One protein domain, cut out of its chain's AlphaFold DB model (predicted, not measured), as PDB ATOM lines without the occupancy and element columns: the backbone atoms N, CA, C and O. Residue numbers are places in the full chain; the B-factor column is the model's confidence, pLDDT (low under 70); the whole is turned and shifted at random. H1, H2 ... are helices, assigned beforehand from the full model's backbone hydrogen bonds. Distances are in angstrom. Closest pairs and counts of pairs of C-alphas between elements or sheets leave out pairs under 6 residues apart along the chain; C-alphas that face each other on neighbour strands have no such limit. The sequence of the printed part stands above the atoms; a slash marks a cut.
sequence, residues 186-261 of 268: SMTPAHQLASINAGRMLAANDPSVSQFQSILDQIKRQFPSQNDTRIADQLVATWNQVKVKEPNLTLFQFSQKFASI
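Overview. This is residues 186 to 261 of the 268 residues of an uncharacterized protein of Hyphomicrobiaceae bacterium (UniProt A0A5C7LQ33). What shape is this? Two pairs of helices, H1 beside the first half of H3 and H2 beside H4, are packed crosswise, one pair over the other. H3, the longest, stands about perpendicular to H2. What is it made of? The printed part has 76 residues with four named helices, H1 to H4 in chain order, and no named strand: the class is all helix. It is compact, with a radius of gyration of the C-alphas of 11.6 A and spans of 29 by 28 by 19 A.

Along the chain. Where do the first helices lie? H1 is residues 189 to 198, beginning at C-alpha 189 (9.153, 36.776, -0.616). H2 is residues 207 to 222, 23.4 A long. Where are the others? H3 is residues 228 to 245, 26.1 A long. H4 is residues 251 to 259, ending at C-alpha 259 (12.506, 21.896, 1.479).

Arrangement. What does H1 touch? It touches H2 at a steep tilt of 53 degrees, with C-alphas 190 and 213 closest at 4.9 A. It touches residues 228 to 236 of H3 at a shallow tilt of 24 degrees, the same way, with C-alphas 189 and 229 closest at 5.4 A. How does H4 stand? It touches residues 212 to 219 of H2 at a shallow tilt of 28 degrees, the same way; the closest C-alphas, 219 and 259, are 5.5 A apart. Are the backbones in range? Every O i to N i+4 pair is within hydrogen-bond range in H1, H2 and H4, and 12 of 14 are in H3.

Size, cuts and confidence. How far does it reach? The two C-alphas farthest apart, those of Asn 205 and Lys 245, are 32.3 A apart. Are there cuts or long links? The printed part has no cut; the links H2 to H3 and H3 to H4 are tight, and H1 to H2 is short. Where is confidence low? Residues 186 to 187 and 261 have pLDDT under 70.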
ATOM      1  N   SER A 186       8.725  45.586  -2.555       59.47
ATOM      2  CA  SER A 186       7.502  45.651  -1.734       59.47
ATOM      3  C   SER A 186       6.688  44.351  -1.735       59.47
ATOM      4  O   SER A 186       5.746  44.204  -0.957       59.47
ATOM      5  N   MET A 187       7.039  43.402  -2.610       68.94
ATOM      6  CA  MET A 187       6.338  42.127  -2.744       68.94
ATOM      7  C   MET A 187       6.745  41.155  -1.641       68.94
ATOM      8  O   MET A 187       7.878  41.168  -1.157       68.94
ATOM      9  N   THR A 188       5.826  40.265  -1.262       84.19
ATOM     10  CA  THR A 188       6.152  39.197  -0.315       84.19
ATOM     11  C   THR A 188       7.210  38.262  -0.920       84.19
ATOM     12  O   THR A 188       7.208  38.041  -2.135       84.19
ATOM     13  N   PRO A 189       8.100  37.660  -0.109       83.88
ATOM     14  CA  PRO A 189       9.153  36.776  -0.616       83.88
ATOM     15  C   PRO A 189       8.619  35.623  -1.484       83.88
ATOM     16  O   PRO A 189       9.199  35.288  -2.513       83.88
ATOM     17  N   ALA A 190       7.456  35.061  -1.135       85.19
ATOM     18  CA  ALA A 190       6.794  34.035  -1.940       85.19
ATOM     19  C   ALA A 190       6.358  34.545  -3.324       85.19
ATOM     20  O   ALA A 190       6.494  33.841  -4.325       85.19
ATOM     21  N   HIS A 191       5.862  35.780  -3.394       84.56
ATOM     22  CA  HIS A 191       5.431  36.404  -4.642       84.56
ATOM     23  C   HIS A 191       6.617  36.749  -5.547       84.56
ATOM     24  O   HIS A 191       6.547  36.549  -6.763       84.56
ATOM     25  N   GLN A 192       7.740  37.161  -4.955       84.50
ATOM     26  CA  GLN A 192       9.003  37.341  -5.671       84.50
ATOM     27  C   GLN A 192       9.495  36.018  -6.273       84.50
ATOM     28  O   GLN A 192       9.759  35.959  -7.473       84.50
ATOM     29  N   LEU A 193       9.549  34.936  -5.485       84.94
ATOM     30  CA  LEU A 193       9.968  33.612  -5.964       84.94
ATOM     31  C   LEU A 193       9.078  33.099  -7.100       84.94
ATOM     32  O   LEU A 193       9.583  32.627  -8.120       84.94
ATOM     33  N   ALA A 194       7.761  33.239  -6.953       85.69
ATOM     34  CA  ALA A 194       6.798  32.844  -7.970       85.69
ATOM     35  C   ALA A 194       7.004  33.618  -9.281       85.69
ATOM     36  O   ALA A 194       7.043  33.025 -10.361       85.69
ATOM     37  N   SER A 195       7.224  34.931  -9.181       84.12
ATOM     38  CA  SER A 195       7.455  35.797 -10.339       84.12
ATOM     39  C   SER A 195       8.793  35.504 -11.031       84.12
ATOM     40  O   SER A 195       8.858  35.443 -12.259       84.12
ATOM     41  N   ILE A 196       9.855  35.237 -10.259       85.06
ATOM     42  CA  ILE A 196      11.169  34.831 -10.789       85.06
ATOM     43  C   ILE A 196      11.061  33.482 -11.506       85.06
ATOM     44  O   ILE A 196      11.575  33.333 -12.614       85.06
ATOM     45  N   ASN A 197      10.361  32.511 -10.915       87.12
ATOM     46  CA  ASN A 197      10.168  31.193 -11.515       87.12
ATOM     47  C   ASN A 197       9.373  31.256 -12.830       87.12
ATOM     48  O   ASN A 197       9.670  30.515 -13.762       87.12
ATOM     49  N   ALA A 198       8.373  32.139 -12.914       83.81
ATOM     50  CA  ALA A 198       7.571  32.332 -14.121       83.81
ATOM     51  C   ALA A 198       8.238  33.241 -15.172       83.81
ATOM     52  O   ALA A 198       7.740  33.334 -16.294       83.81
ATOM     53  N   GLY A 199       9.323  33.939 -14.819       83.25
ATOM     54  CA  GLY A 199       9.964  34.942 -15.675       83.25
ATOM     55  C   GLY A 199       9.092  36.175 -15.949       83.25
ATOM     56  O   GLY A 199       9.360  36.917 -16.892       83.25
ATOM     57  N   ARG A 200       8.031  36.385 -15.161       82.25
ATOM     58  CA  ARG A 200       7.080  37.498 -15.288       82.25
ATOM     59  C   ARG A 200       6.453  37.820 -13.938       82.25
ATOM     60  O   ARG A 200       6.332  36.940 -13.093       82.25
ATOM     61  N   MET A 201       5.974  39.049 -13.773       78.50
ATOM     62  CA  MET A 201       5.171  39.418 -12.606       78.50
ATOM     63  C   MET A 201       3.874  38.611 -12.572       78.50
ATOM     64  O   MET A 201       3.125  38.586 -13.551       78.50
ATOM     65  N   LEU A 202       3.612  37.954 -11.445       81.12
ATOM     66  CA  LEU A 202       2.360  37.240 -11.211       81.12
ATOM     67  C   LEU A 202       1.393  38.088 -10.386       81.12
ATOM     68  O   LEU A 202       1.788  39.060  -9.748       81.12
ATOM     69  N   ALA A 203       0.112  37.733 -10.395       80.75
ATOM     70  CA  ALA A 203      -0.838  38.311  -9.452       80.75
ATOM     71  C   ALA A 203      -0.607  37.711  -8.055       80.75
ATOM     72  O   ALA A 203      -0.237  36.547  -7.939       80.75
ATOM     73  N   ALA A 204      -0.890  38.467  -6.991       76.50
ATOM     74  CA  ALA A 204      -0.753  37.966  -5.617       76.50
ATOM     75  C   ALA A 204      -1.628  36.725  -5.332       76.50
ATOM     76  O   ALA A 204      -1.280  35.897  -4.497       76.50
ATOM     77  N   ASN A 205      -2.739  36.579  -6.064       82.69
ATOM     78  CA  ASN A 205      -3.672  35.455  -5.947       82.69
ATOM     79  C   ASN A 205      -3.298  34.256  -6.840       82.69
ATOM     80  O   ASN A 205      -4.078  33.311  -6.946       82.69
ATOM     81  N   ASP A 206      -2.160  34.305  -7.537       86.19
ATOM     82  CA  ASP A 206      -1.720  33.201  -8.383       86.19
ATOM     83  C   ASP A 206      -1.411  31.959  -7.519       86.19
ATOM     84  O   ASP A 206      -0.754  32.080  -6.477       86.19
ATOM     85  N   PRO A 207      -1.856  30.752  -7.916       84.88
ATOM     86  CA  PRO A 207      -1.644  29.535  -7.134       84.88
ATOM     87  C   PRO A 207      -0.163  29.208  -6.904       84.88
ATOM     88  O   PRO A 207       0.169  28.537  -5.933       84.88
ATOM     89  N   SER A 208       0.751  29.680  -7.753       84.19
ATOM     90  CA  SER A 208       2.187  29.485  -7.527       84.19
ATOM     91  C   SER A 208       2.711  30.277  -6.324       84.19
ATOM     92  O   SER A 208       3.613  29.801  -5.636       84.19
ATOM     93  N   VAL A 209       2.118  31.433  -6.000       86.81
ATOM     94  CA  VAL A 209       2.505  32.247  -4.834       86.81
ATOM     95  C   VAL A 209       2.221  31.489  -3.541       86.81
ATOM     96  O   VAL A 209       3.085  31.414  -2.670       86.81
ATOM     97  N   SER A 210       1.050  30.856  -3.424       88.25
ATOM     98  CA  SER A 210       0.707  30.057  -2.240       88.25
ATOM     99  C   SER A 210       1.555  28.788  -2.125       88.25
ATOM    100  O   SER A 210       1.913  28.382  -1.019       88.25
ATOM    101  N   GLN A 211       1.951  28.189  -3.252       89.00
ATOM    102  CA  GLN A 211       2.883  27.063  -3.248       89.00
ATOM    103  C   GLN A 211       4.277  27.476  -2.758       89.00
ATOM    104  O   GLN A 211       4.840  26.795  -1.902       89.00
ATOM    105  N   PHE A 212       4.822  28.599  -3.235       87.75
ATOM    106  CA  PHE A 212       6.099  29.120  -2.735       87.75
ATOM    107  C   PHE A 212       6.019  29.559  -1.271       87.75
ATOM    108  O   PHE A 212       6.978  29.349  -0.534       87.75
ATOM    109  N   GLN A 213       4.877  30.089  -0.822       90.00
ATOM    110  CA  GLN A 213       4.658  30.391   0.593       90.00
ATOM    111  C   GLN A 213       4.731  29.122   1.450       90.00
ATOM    112  O   GLN A 213       5.448  29.102   2.442       90.00
ATOM    113  N   SER A 214       4.075  28.038   1.027       88.62
ATOM    114  CA  SER A 214       4.140  26.743   1.719       88.62
ATOM    115  C   SER A 214       5.573  26.199   1.808       88.62
ATOM    116  O   SER A 214       5.992  25.700   2.851       88.62
ATOM    117  N   ILE A 215       6.359  26.346   0.736       86.62
ATOM    118  CA  ILE A 215       7.770  25.932   0.701       86.62
ATOM    119  C   ILE A 215       8.618  26.783   1.655       86.62
ATOM    120  O   ILE A 215       9.423  26.241   2.412       86.62
ATOM    121  N   LEU A 216       8.424  28.104   1.665       87.00
ATOM    122  CA  LEU A 216       9.106  28.990   2.607       87.00
ATOM    123  C   LEU A 216       8.745  28.655   4.057       87.00
ATOM    124  O   LEU A 216       9.641  28.572   4.892       87.00
ATOM    125  N   ASP A 217       7.474  28.380   4.346       87.69
ATOM    126  CA  ASP A 217       7.027  27.981   5.682       87.69
ATOM    127  C   ASP A 217       7.667  26.650   6.118       87.69
ATOM    128  O   ASP A 217       8.046  26.499   7.281       87.69
ATOM    129  N   GLN A 218       7.838  25.688   5.203       85.44
ATOM    130  CA  GLN A 218       8.555  24.436   5.476       85.44
ATOM    131  C   GLN A 218      10.030  24.683   5.811       85.44
ATOM    132  O   GLN A 218      10.522  24.184   6.823       85.44
ATOM    133  N   ILE A 219      10.719  25.504   5.017       82.00
ATOM    134  CA  ILE A 219      12.131  25.834   5.253       82.00
ATOM    135  C   ILE A 219      12.285  26.628   6.555       82.00
ATOM    136  O   ILE A 219      13.210  26.383   7.326       82.00
ATOM    137  N   LYS A 220      11.353  27.530   6.866       84.00
ATOM    138  CA  LYS A 220      11.348  28.292   8.118       84.00
ATOM    139  C   LYS A 220      11.172  27.396   9.341       84.00
ATOM    140  O   LYS A 220      11.786  27.649  10.371       84.00
ATOM    141  N   ARG A 221      10.380  26.322   9.245       82.56
ATOM    142  CA  ARG A 221      10.291  25.318  10.321       82.56
ATOM    143  C   ARG A 221      11.625  24.607  10.554       82.56
ATOM    144  O   ARG A 221      11.934  24.294  11.698       82.56
ATOM    145  N   GLN A 222      12.407  24.381   9.499       79.62
ATOM    146  CA  GLN A 222      13.748  23.792   9.597       79.62
ATOM    147  C   GLN A 222      14.787  24.804  10.111       79.62
ATOM    148  O   GLN A 222      15.681  24.442  10.875       79.62
ATOM    149  N   PHE A 223      14.648  26.082   9.744       79.62
ATOM    150  CA  PHE A 223      15.565  27.164  10.106       79.62
ATOM    151  C   PHE A 223      14.816  28.360  10.719       79.62
ATOM    152  O   PHE A 223      14.735  29.426  10.102       79.62
ATOM    153  N   PRO A 224      14.302  28.238  11.957       77.88
ATOM    154  CA  PRO A 224      13.438  29.257  12.563       77.88
ATOM    155  C   PRO A 224      14.145  30.589  12.848       77.88
ATOM    156  O   PRO A 224      13.485  31.602  13.061       77.88
ATOM    157  N   SER A 225      15.482  30.608  12.851       78.00
ATOM    158  CA  SER A 225      16.294  31.816  13.042       78.00
ATOM    159  C   SER A 225      16.507  32.638  11.763       78.00
ATOM    160  O   SER A 225      17.066  33.734  11.831       78.00
ATOM    161  N   GLN A 226      16.098  32.130  10.595       75.00
ATOM    162  CA  GLN A 226      16.247  32.808   9.306       75.00
ATOM    163  C   GLN A 226      14.989  33.622   8.964       75.00
ATOM    164  O   GLN A 226      13.865  33.203   9.224       75.00
ATOM    165  N   ASN A 227      15.183  34.795   8.355       84.50
ATOM    166  CA  ASN A 227      14.093  35.623   7.832       84.50
ATOM    167  C   ASN A 227      13.644  35.093   6.457       84.50
ATOM    168  O   ASN A 227      14.489  34.724   5.645       84.50
ATOM    169  N   ASP A 228      12.343  35.118   6.173       79.50
ATOM    170  CA  ASP A 228      11.734  34.640   4.925       79.50
ATOM    171  C   ASP A 228      12.354  35.305   3.688       79.50
ATOM    172  O   ASP A 228      12.621  34.632   2.695       79.50
ATOM    173  N   THR A 229      12.674  36.603   3.766       82.81
ATOM    174  CA  THR A 229      13.393  37.322   2.696       82.81
ATOM    175  C   THR A 229      14.777  36.724   2.460       82.81
ATOM    176  O   THR A 229      15.157  36.445   1.329       82.81
ATOM    177  N   ARG A 230      15.512  36.435   3.538       81.69
ATOM    178  CA  ARG A 230      16.854  35.852   3.455       81.69
ATOM    179  C   ARG A 230      16.814  34.428   2.903       81.69
ATOM    180  O   ARG A 230      17.693  34.065   2.126       81.69
ATOM    181  N   ILE A 231      15.802  33.641   3.270       82.56
ATOM    182  CA  ILE A 231      15.578  32.299   2.716       82.56
ATOM    183  C   ILE A 231      15.298  32.397   1.211       82.56
ATOM    184  O   ILE A 231      15.920  31.680   0.428       82.56
ATOM    185  N   ALA A 232      14.408  33.298   0.793       82.44
ATOM    186  CA  ALA A 232      14.078  33.499  -0.615       82.44
ATOM    187  C   ALA A 232      15.298  33.941  -1.441       82.44
ATOM    188  O   ALA A 232      15.587  33.334  -2.474       82.44
ATOM    189  N   ASP A 233      16.068  34.916  -0.954       83.88
ATOM    190  CA  ASP A 233      17.291  35.384  -1.615       83.88
ATOM    191  C   ASP A 233      18.323  34.259  -1.760       83.88
ATOM    192  O   ASP A 233      18.917  34.071  -2.827       83.88
ATOM    193  N   GLN A 234      18.507  33.453  -0.708       83.44
ATOM    194  CA  GLN A 234      19.402  32.297  -0.734       83.44
ATOM    195  C   GLN A 234      18.943  31.224  -1.724       83.44
ATOM    196  O   GLN A 234      19.779  30.665  -2.443       83.44
ATOM    197  N   LEU A 235      17.639  30.947  -1.805       83.75
ATOM    198  CA  LEU A 235      17.082  30.002  -2.773       83.75
ATOM    199  C   LEU A 235      17.343  30.463  -4.209       83.75
ATOM    200  O   LEU A 235      17.815  29.671  -5.023       83.75
ATOM    201  N   VAL A 236      17.101  31.740  -4.513       86.00
ATOM    202  CA  VAL A 236      17.342  32.313  -5.848       86.00
ATOM    203  C   VAL A 236      18.828  32.289  -6.191       86.00
ATOM    204  O   VAL A 236      19.199  31.873  -7.291       86.00
ATOM    205  N   ALA A 237      19.690  32.700  -5.261       83.19
ATOM    206  CA  ALA A 237      21.135  32.702  -5.463       83.19
ATOM    207  C   ALA A 237      21.669  31.288  -5.733       83.19
ATOM    208  O   ALA A 237      22.416  31.079  -6.691       83.19
ATOM    209  N   THR A 238      21.237  30.305  -4.941       82.69
ATOM    210  CA  THR A 238      21.674  28.912  -5.091       82.69
ATOM    211  C   THR A 238      21.130  28.303  -6.379       82.69
ATOM    212  O   THR A 238      21.880  27.692  -7.140       82.69
ATOM    213  N   TRP A 239      19.854  28.536  -6.698       86.94
ATOM    214  CA  TRP A 239      19.268  28.103  -7.962       86.94
ATOM    215  C   TRP A 239      20.006  28.691  -9.168       86.94
ATOM    216  O   TRP A 239      20.300  27.967 -10.115       86.94
ATOM    217  N   ASN A 240      20.389  29.971  -9.123       83.88
ATOM    218  CA  ASN A 240      21.162  30.605 -10.191       83.88
ATOM    219  C   ASN A 240      22.538  29.961 -10.416       83.88
ATOM    220  O   ASN A 240      23.034  29.994 -11.539       83.88
ATOM    221  N   GLN A 241      23.138  29.360  -9.389       82.75
ATOM    222  CA  GLN A 241      24.375  28.588  -9.528       82.75
ATOM    223  C   GLN A 241      24.104  27.178 -10.066       82.75
ATOM    224  O   GLN A 241      24.827  26.694 -10.938       82.75
ATOM    225  N   VAL A 242      23.052  26.518  -9.573       80.50
ATOM    226  CA  VAL A 242      22.698  25.146  -9.972       80.50
ATOM    227  C   VAL A 242      22.186  25.096 -11.407       80.50
ATOM    228  O   VAL A 242      22.566  24.188 -12.142       80.50
ATOM    229  N   LYS A 243      21.420  26.094 -11.861       84.38
ATOM    230  CA  LYS A 243      20.882  26.140 -13.229       84.38
ATOM    231  C   LYS A 243      21.966  26.180 -14.312       84.38
ATOM    232  O   LYS A 243      21.703  25.804 -15.445       84.38
ATOM    233  N   VAL A 244      23.190  26.607 -13.976       82.75
ATOM    234  CA  VAL A 244      24.342  26.543 -14.898       82.75
ATOM    235  C   VAL A 244      24.718  25.088 -15.194       82.75
ATOM    236  O   VAL A 244      25.136  24.772 -16.303       82.75
ATOM    237  N   LYS A 245      24.557  24.198 -14.208       82.94
ATOM    238  CA  LYS A 245      24.817  22.758 -14.333       82.94
ATOM    239  C   LYS A 245      23.574  21.984 -14.785       82.94
ATOM    240  O   LYS A 245      23.699  21.025 -15.536       82.94
ATOM    241  N   GLU A 246      22.388  22.414 -14.356       85.62
ATOM    242  CA  GLU A 246      21.092  21.800 -14.665       85.62
ATOM    243  C   GLU A 246      20.122  22.842 -15.255       85.62
ATOM    244  O   GLU A 246      19.258  23.358 -14.544       85.62
ATOM    245  N   PRO A 247      20.220  23.168 -16.558       80.75
ATOM    246  CA  PRO A 247      19.444  24.256 -17.166       80.75
ATOM    247  C   PRO A 247      17.929  24.011 -17.189       80.75
ATOM    248  O   PRO A 247      17.155  24.957 -17.304       80.75
ATOM    249  N   ASN A 248      17.498  22.755 -17.046       87.44
ATOM    250  CA  ASN A 248      16.085  22.377 -17.018       87.44
ATOM    251  C   ASN A 248      15.468  22.447 -15.611       87.44
ATOM    252  O   ASN A 248      14.267  22.228 -15.462       87.44
ATOM    253  N   LEU A 249      16.270  22.715 -14.575       84.38
ATOM    254  CA  LEU A 249      15.789  22.784 -13.201       84.38
ATOM    255  C   LEU A 249      15.108  24.133 -12.962       84.38
ATOM    256  O   LEU A 249      15.756  25.181 -12.967       84.38
ATOM    257  N   THR A 250      13.802  24.117 -12.712       88.56
ATOM    258  CA  THR A 250      13.067  25.337 -12.356       88.56
ATOM    259  C   THR A 250      13.329  25.727 -10.903       88.56
ATOM    260  O   THR A 250      13.645  24.877 -10.063       88.56
ATOM    261  N   LEU A 251      13.175  27.015 -10.580       85.56
ATOM    262  CA  LEU A 251      13.315  27.504  -9.205       85.56
ATOM    263  C   LEU A 251      12.323  26.794  -8.275       85.56
ATOM    264  O   LEU A 251      12.665  26.449  -7.147       85.56
ATOM    265  N   PHE A 252      11.125  26.498  -8.781       87.19
ATOM    266  CA  PHE A 252      10.122  25.723  -8.063       87.19
ATOM    267  C   PHE A 252      10.617  24.314  -7.711       87.19
ATOM    268  O   PHE A 252      10.646  23.957  -6.536       87.19
ATOM    269  N   GLN A 253      11.090  23.542  -8.695       86.94
ATOM    270  CA  GLN A 253      11.625  22.195  -8.457       86.94
ATOM    271  C   GLN A 253      12.835  22.215  -7.519       86.94
ATOM    272  O   GLN A 253      12.966  21.346  -6.659       86.94
ATOM    273  N   PHE A 254      13.710  23.213  -7.661       87.44
ATOM    274  CA  PHE A 254      14.839  23.406  -6.758       87.44
ATOM    275  C   PHE A 254      14.372  23.664  -5.319       87.44
ATOM    276  O   PHE A 254      14.845  23.010  -4.395       87.44
ATOM    277  N   SER A 255      13.413  24.569  -5.129       85.38
ATOM    278  CA  SER A 255      12.894  24.926  -3.807       85.38
ATOM    279  C   SER A 255      12.144  23.772  -3.131       85.38
ATOM    280  O   SER A 255      12.313  23.560  -1.934       85.38
ATOM    281  N   GLN A 256      11.415  22.952  -3.900       86.25
ATOM    282  CA  GLN A 256      10.815  21.712  -3.403       86.25
ATOM    283  C   GLN A 256      11.880  20.711  -2.966       86.25
ATOM    284  O   GLN A 256      11.777  20.161  -1.874       86.25
ATOM    285  N   LYS A 257      12.922  20.504  -3.787       83.81
ATOM    286  CA  LYS A 257      14.049  19.641  -3.415       83.81
ATOM    287  C   LYS A 257      14.688  20.136  -2.124       83.81
ATOM    288  O   LYS A 257      14.859  19.337  -1.217       83.81
ATOM    289  N   PHE A 258      14.958  21.435  -2.019       80.81
ATOM    290  CA  PHE A 258      15.569  22.053  -0.844       80.81
ATOM    291  C   PHE A 258      14.727  21.865   0.425       80.81
ATOM    292  O   PHE A 258      15.255  21.420   1.436       80.81
ATOM    293  N   ALA A 259      13.417  22.119   0.355       79.75
ATOM    294  CA  ALA A 259      12.506  21.896   1.479       79.75
ATOM    295  C   ALA A 259      12.354  20.408   1.841       79.75
ATOM    296  O   ALA A 259      12.180  20.078   3.011       79.75
ATOM    297  N   SER A 260      12.457  19.506   0.858       75.69
ATOM    298  CA  SER A 260      12.365  18.055   1.062       75.69
ATOM    299  C   SER A 260      13.647  17.397   1.582       75.69
ATOM    300  O   SER A 260      13.635  16.192   1.829       75.69
ATOM    301  N   ILE A 261      14.749  18.145   1.741       68.50
ATOM    302  CA  ILE A 261      15.952  17.653   2.430       68.50
ATOM    303  C   ILE A 261      15.627  17.586   3.929       68.50
ATOM    304  O   ILE A 261      16.078  18.389   4.738       68.50
TER     305      ILE A 261